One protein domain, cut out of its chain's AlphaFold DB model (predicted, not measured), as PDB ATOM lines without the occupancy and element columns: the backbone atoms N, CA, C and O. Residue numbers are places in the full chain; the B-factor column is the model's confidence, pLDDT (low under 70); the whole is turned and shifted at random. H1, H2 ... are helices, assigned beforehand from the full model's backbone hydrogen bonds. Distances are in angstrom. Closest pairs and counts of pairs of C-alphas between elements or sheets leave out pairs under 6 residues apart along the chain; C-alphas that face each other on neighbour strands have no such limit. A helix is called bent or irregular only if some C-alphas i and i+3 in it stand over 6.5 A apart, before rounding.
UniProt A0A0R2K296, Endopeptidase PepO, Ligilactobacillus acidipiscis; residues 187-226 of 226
ATOM      1  N   ASN A 187      93.034 -83.425  64.277       94.88
ATOM      2  CA  ASN A 187      92.152 -82.567  65.068       94.88
ATOM      3  C   ASN A 187      90.670 -82.790  64.707       94.88
ATOM      4  O   ASN A 187      90.344 -83.290  63.624       94.88
ATOM      5  N   GLN A 188      89.774 -82.437  65.629       93.81
ATOM      6  CA  GLN A 188      88.351 -82.751  65.504       93.81
ATOM      7  C   GLN A 188      87.721 -82.117  64.257       93.81
ATOM      8  O   GLN A 188      87.056 -82.821  63.503       93.81
ATOM      9  N   ALA A 189      87.995 -80.837  63.981       95.00
ATOM     10  CA  ALA A 189      87.446 -80.130  62.820       95.00
ATOM     11  C   ALA A 189      87.843 -80.792  61.490       95.00
ATOM     12  O   ALA A 189      86.991 -81.086  60.656       95.00
ATOM     13  N   LYS A 190      89.129 -81.117  61.313       93.25
ATOM     14  CA  LYS A 190      89.623 -81.813  60.119       93.25
ATOM     15  C   LYS A 190      89.060 -83.235  60.045       93.25
ATOM     16  O   LYS A 190      88.824 -83.736  58.954       93.25
ATOM     17  N   SER A 191      88.841 -83.898  61.180       92.88
ATOM     18  CA  SER A 191      88.193 -85.214  61.216       92.88
ATOM     19  C   SER A 191      86.725 -85.154  60.793       92.88
ATOM     20  O   SER A 191      86.305 -85.997  60.011       92.88
ATOM     21  N   ALA A 192      85.970 -84.164  61.275       92.44
ATOM     22  CA  ALA A 192      84.577 -83.936  60.902       92.44
ATOM     23  C   ALA A 192      84.450 -83.564  59.418       92.44
ATOM     24  O   ALA A 192      83.578 -84.089  58.735       92.44
ATOM     25  N   TYR A 193      85.375 -82.743  58.908       92.12
ATOM     26  CA  TYR A 193      85.476 -82.439  57.484       92.12
ATOM     27  C   TYR A 193      85.627 -83.717  56.651       92.12
ATOM     28  O   TYR A 193      84.772 -83.984  55.818       92.12
ATOM     29  N   TYR A 194      86.641 -84.552  56.921       90.62
ATOM     30  CA  TYR A 194      86.838 -85.788  56.149       90.62
ATOM     31  C   TYR A 194      85.700 -86.796  56.305       90.62
ATOM     32  O   TYR A 194      85.437 -87.552  55.374       90.62
ATOM     33  N   LEU A 195      85.036 -86.823  57.461       90.44
ATOM     34  CA  LEU A 195      83.846 -87.639  57.658       90.44
ATOM     35  C   LEU A 195      82.718 -87.188  56.719       90.44
ATOM     36  O   LEU A 195      82.165 -88.013  56.000       90.44
ATOM     37  N   ALA A 196      82.418 -85.887  56.683       90.25
ATOM     38  CA  ALA A 196      81.388 -85.333  55.809       90.25
ATOM     39  C   ALA A 196      81.757 -85.492  54.328       90.25
ATOM     40  O   ALA A 196      80.960 -86.005  53.544       90.25
ATOM     41  N   THR A 197      82.979 -85.125  53.938       90.19
ATOM     42  CA  THR A 197      83.413 -85.244  52.543       90.19
ATOM     43  C   THR A 197      83.565 -86.690  52.102       90.19
ATOM     44  O   THR A 197      83.461 -86.944  50.921       90.19
ATOM     45  N   GLY A 198      83.804 -87.649  53.000       87.25
ATOM     46  CA  GLY A 198      83.850 -89.067  52.632       87.25
ATOM     47  C   GLY A 198      82.488 -89.642  52.229       87.25
ATOM     48  O   GLY A 198      82.440 -90.656  51.547       87.25
ATOM     49  N   THR A 199      81.384 -89.018  52.655       88.19
ATOM     50  CA  THR A 199      80.012 -89.406  52.274       88.19
ATOM     51  C   THR A 199      79.443 -88.520  51.169       88.19
ATOM     52  O   THR A 199      78.655 -88.987  50.354       88.19
ATOM     53  N   PHE A 200      79.829 -87.245  51.143       90.44
ATOM     54  CA  PHE A 200      79.281 -86.230  50.242       90.44
ATOM     55  C   PHE A 200      80.348 -85.643  49.303       90.44
ATOM     56  O   PHE A 200      80.285 -84.462  48.961       90.44
ATOM     57  N   ASP A 201      81.343 -86.436  48.902       88.62
ATOM     58  CA  ASP A 201      82.473 -85.998  48.068       88.62
ATOM     59  C   ASP A 201      82.023 -85.346  46.758       88.62
ATOM     60  O   ASP A 201      82.516 -84.274  46.414       88.62
ATOM     61  N   GLN A 202      81.044 -85.930  46.065       87.31
ATOM     62  CA  GLN A 202      80.510 -85.402  44.811       87.31
ATOM     63  C   GLN A 202      79.846 -84.036  45.001       87.31
ATOM     64  O   GLN A 202      80.095 -83.114  44.230       87.31
ATOM     65  N   VAL A 203      79.032 -83.882  46.050       90.00
ATOM     66  CA  VAL A 203      78.329 -82.624  46.344       90.00
ATOM     67  C   VAL A 203      79.329 -81.526  46.706       90.00
ATOM     68  O   VAL A 203      79.250 -80.412  46.187       90.00
ATOM     69  N   VAL A 204      80.302 -81.847  47.561       88.19
ATOM     70  CA  VAL A 204      81.361 -80.914  47.966       88.19
ATOM     71  C   VAL A 204      82.257 -80.554  46.778       88.19
ATOM     72  O   VAL A 204      82.609 -79.387  46.613       88.19
ATOM     73  N   GLY A 205      82.588 -81.525  45.925       87.69
ATOM     74  CA  GLY A 205      83.378 -81.327  44.712       87.69
ATOM     75  C   GLY A 205      82.678 -80.442  43.680       87.69
ATOM     76  O   GLY A 205      83.310 -79.540  43.135       87.69
ATOM     77  N   LEU A 206      81.372 -80.639  43.460       88.75
ATOM     78  CA  LEU A 206      80.559 -79.792  42.580       88.75
ATOM     79  C   LEU A 206      80.503 -78.348  43.084       88.75
ATOM     80  O   LEU A 206      80.774 -77.427  42.317       88.75
ATOM     81  N   TYR A 207      80.213 -78.150  44.373       87.75
ATOM     82  CA  TYR A 207      80.236 -76.820  44.988       87.75
ATOM     83  C   TYR A 207      81.595 -76.140  44.793       87.75
ATOM     84  O   TYR A 207      81.663 -75.001  44.342       87.75
ATOM     85  N   TYR A 208      82.684 -76.859  45.079       87.50
ATOM     86  CA  TYR A 208      84.037 -76.332  44.930       87.50
ATOM     87  C   TYR A 208      84.367 -75.957  43.476       87.50
ATOM     88  O   TYR A 208      84.966 -74.910  43.233       87.50
ATOM     89  N   GLY A 209      83.950 -76.778  42.507       89.00
ATOM     90  CA  GLY A 209      84.112 -76.493  41.081       89.00
ATOM     91  C   GLY A 209      83.382 -75.219  40.646       89.00
ATOM     92  O   GLY A 209      83.981 -74.368  39.990       89.00
ATOM     93  N   HIS A 210      82.125 -75.045  41.057       86.88
ATOM     94  CA  HIS A 210      81.350 -73.846  40.727       86.88
ATOM     95  C   HIS A 210      81.905 -72.580  41.390       86.88
ATOM     96  O   HIS A 210      82.054 -71.560  40.722       86.88
ATOM     97  N   GLU A 211      82.242 -72.647  42.677       88.06
ATOM     98  CA  GLU A 211      82.639 -71.471  43.458       88.06
ATOM     99  C   GLU A 211      84.069 -71.003  43.147       88.06
ATOM    100  O   GLU A 211      84.340 -69.803  43.124       88.06
ATOM    101  N   TYR A 212      84.998 -71.933  42.897       87.12
ATOM    102  CA  TYR A 212      86.429 -71.610  42.819       87.12
ATOM    103  C   TYR A 212      87.077 -71.852  41.451       87.12
ATOM    104  O   TYR A 212      88.161 -71.317  41.215       87.12
ATOM    105  N   PHE A 213      86.464 -72.633  40.552       80.81
ATOM    106  CA  PHE A 213      87.034 -72.918  39.223       80.81
ATOM    107  C   PHE A 213      86.329 -72.183  38.076       80.81
ATOM    108  O   PHE A 213      86.965 -71.954  37.048       80.81
ATOM    109  N   GLY A 214      85.081 -71.735  38.264       63.50
ATOM    110  CA  GLY A 214      84.298 -71.001  37.265       63.50
ATOM    111  C   GLY A 214      83.968 -71.820  36.004       63.50
ATOM    112  O   GLY A 214      84.723 -72.690  35.567       63.50
ATOM    113  N   ASP A 215      82.840 -71.524  35.356       63.88
ATOM    114  CA  ASP A 215      82.335 -72.333  34.231       63.88
ATOM    115  C   ASP A 215      83.292 -72.382  33.015       63.88
ATOM    116  O   ASP A 215      83.289 -73.341  32.245       63.88
ATOM    117  N   GLY A 216      84.160 -71.375  32.849       56.53
ATOM    118  CA  GLY A 216      85.067 -71.245  31.701       56.53
ATOM    119  C   GLY A 216      86.224 -72.254  31.640       56.53
ATOM    120  O   GLY A 216      86.778 -72.463  30.563       56.53
ATOM    121  N   LEU A 217      86.581 -72.898  32.758       52.44
ATOM    122  CA  LEU A 217      87.654 -73.905  32.829       52.44
ATOM    123  C   LEU A 217      87.140 -75.351  32.724       52.44
ATOM    124  O   LEU A 217      87.914 -76.250  32.405       52.44
ATOM    125  N   LEU A 218      85.844 -75.584  32.945       52.34
ATOM    126  CA  LEU A 218      85.222 -76.913  32.855       52.34
ATOM    127  C   LEU A 218      84.914 -77.327  31.402       52.34
ATOM    128  O   LEU A 218      84.918 -78.513  31.077       52.34
ATOM    129  N   VAL A 219      84.701 -76.361  30.500       46.62
ATOM    130  CA  VAL A 219      84.301 -76.607  29.096       46.62
ATOM    131  C   VAL A 219      85.455 -77.111  28.211       46.62
ATOM    132  O   VAL A 219      85.213 -77.670  27.142       46.62
ATOM    133  N   THR A 220      86.714 -76.981  28.636       47.78
ATOM    134  CA  THR A 220      87.890 -77.432  27.864       47.78
ATOM    135  C   THR A 220      88.344 -78.862  28.176       47.78
ATOM    136  O   THR A 220      89.211 -79.374  27.470       47.78
ATOM    137  N   ALA A 221      87.762 -79.531  29.179       42.31
ATOM    138  CA  ALA A 221      88.203 -80.857  29.635       42.31
ATOM    139  C   ALA A 221      87.386 -82.045  29.085       42.31
ATOM    140  O   ALA A 221      87.791 -83.192  29.266       42.31
ATOM    141  N   LEU A 222      86.265 -81.805  28.398       39.81
ATOM    142  CA  LEU A 222      85.489 -82.867  27.750       39.81
ATOM    143  C   LEU A 222      85.692 -82.796  26.232       39.81
ATOM    144  O   LEU A 222      85.345 -81.776  25.626       39.81
ATOM    145  N   PRO A 223      86.233 -83.845  25.581       41.41
ATOM    146  CA  PRO A 223      86.276 -83.868  24.134       41.41
ATOM    147  C   PRO A 223      84.833 -83.905  23.636       41.41
ATOM    148  O   PRO A 223      84.066 -84.808  23.966       41.41
ATOM    149  N   LYS A 224      84.461 -82.897  22.845       43.12
ATOM    150  CA  LYS A 224      83.239 -82.935  22.047       43.12
ATOM    151  C   LYS A 224      83.366 -84.125  21.100       43.12
ATOM    152  O   LYS A 224      84.092 -84.049  20.112       43.12
ATOM    153  N   THR A 225      82.712 -85.230  21.427       43.03
ATOM    154  CA  THR A 225      82.487 -86.322  20.483       43.03
ATOM    155  C   THR A 225      81.564 -85.784  19.393       43.03
ATOM    156  O   THR A 225      80.400 -85.483  19.671       43.03
ATOM    157  N   GLY A 226      82.127 -85.563  18.204       43.53
ATOM    158  CA  GLY A 226      81.376 -85.443  16.953       43.53
ATOM    159  C   GLY A 226      81.058 -86.806  16.361       43.53
ATOM    160  O   GLY A 226      81.621 -87.809  16.858       43.53
TER     161      GLY A 226
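AT A GLANCE: This is residues 187 to 226 of the 226 residues of the protein "Endopeptidase PepO" of Ligilactobacillus acidipiscis (UniProt A0A0R2K296). The model is an open zigzag with no packed core: the longest helix, H2, meets H1 near one end at a corner like an L, and a short helix, H3, follows at its other end, before a tail of residues 219 to 226 that sticks out. The printed part has 40 residues with three named helices, in the order H1, H2, H3, and no named strand; its class is all helix. It is extended, with a radius of gyration of the C-alphas of 14.4 A, and its outline is a rod spanning 48 by 18 by 12 A.

HOW THE PARTS SIT: Start at H2, residues 201 to 213, which touches no helix. Look back along the chain to H1, residues 188 to 199: it is close to H2 but not clearly touching, with 1 pair of C-alphas within 8 A, and the closest, those of Thr 197 and Val 204, are 6.6 A apart. The lines of H1 and H2 stand about perpendicular, at 76 degrees, and their centres are 15.8 A apart. Look onward to H3, residues 215 to 218: H2 and H3 meet only through their link. H1 and H3 are apart. In the backbone of H2 you find every O i to N i+4 pair within hydrogen-bond range; in H1 it is 7 of 8, and H3 is too short for such a pair, but its one O i to N i+3 pair is within range.

IN THESE COORDINATES: Find C-alpha 201 at (82.473, -85.998, 48.068); from there H2 runs 13 residues to Phe 213, 16.4 A from first to last C-alpha. Before it, H1 begins at C-alpha 188 at (88.351, -82.751, 65.504) and runs 12 residues to Thr 199, 17.0 A from first to last C-alpha. After H2, the four residues of H3 run from Asp 215 to C-alpha 218 at (85.222, -76.913, 32.855). No helix is bent.

THE WHOLE: Look at the two ends to see the size: the two C-alphas farthest apart, those of Asn 187 and Gly 226, are 49.4 A apart. The printed part has no cut and ends at residue 226, the chain's last residue. The links H1 to H2 and H2 to H3 are both tight, with 1 residue in each. Among the residues that stand free are 187 to 195, of which 188 to 195 belong to H1, and 219 to 226. Read the B-factor column: the mean pLDDT of the printed part is 76.4, and residues 214 to 226 are under 70, with a mean of 56 in H3.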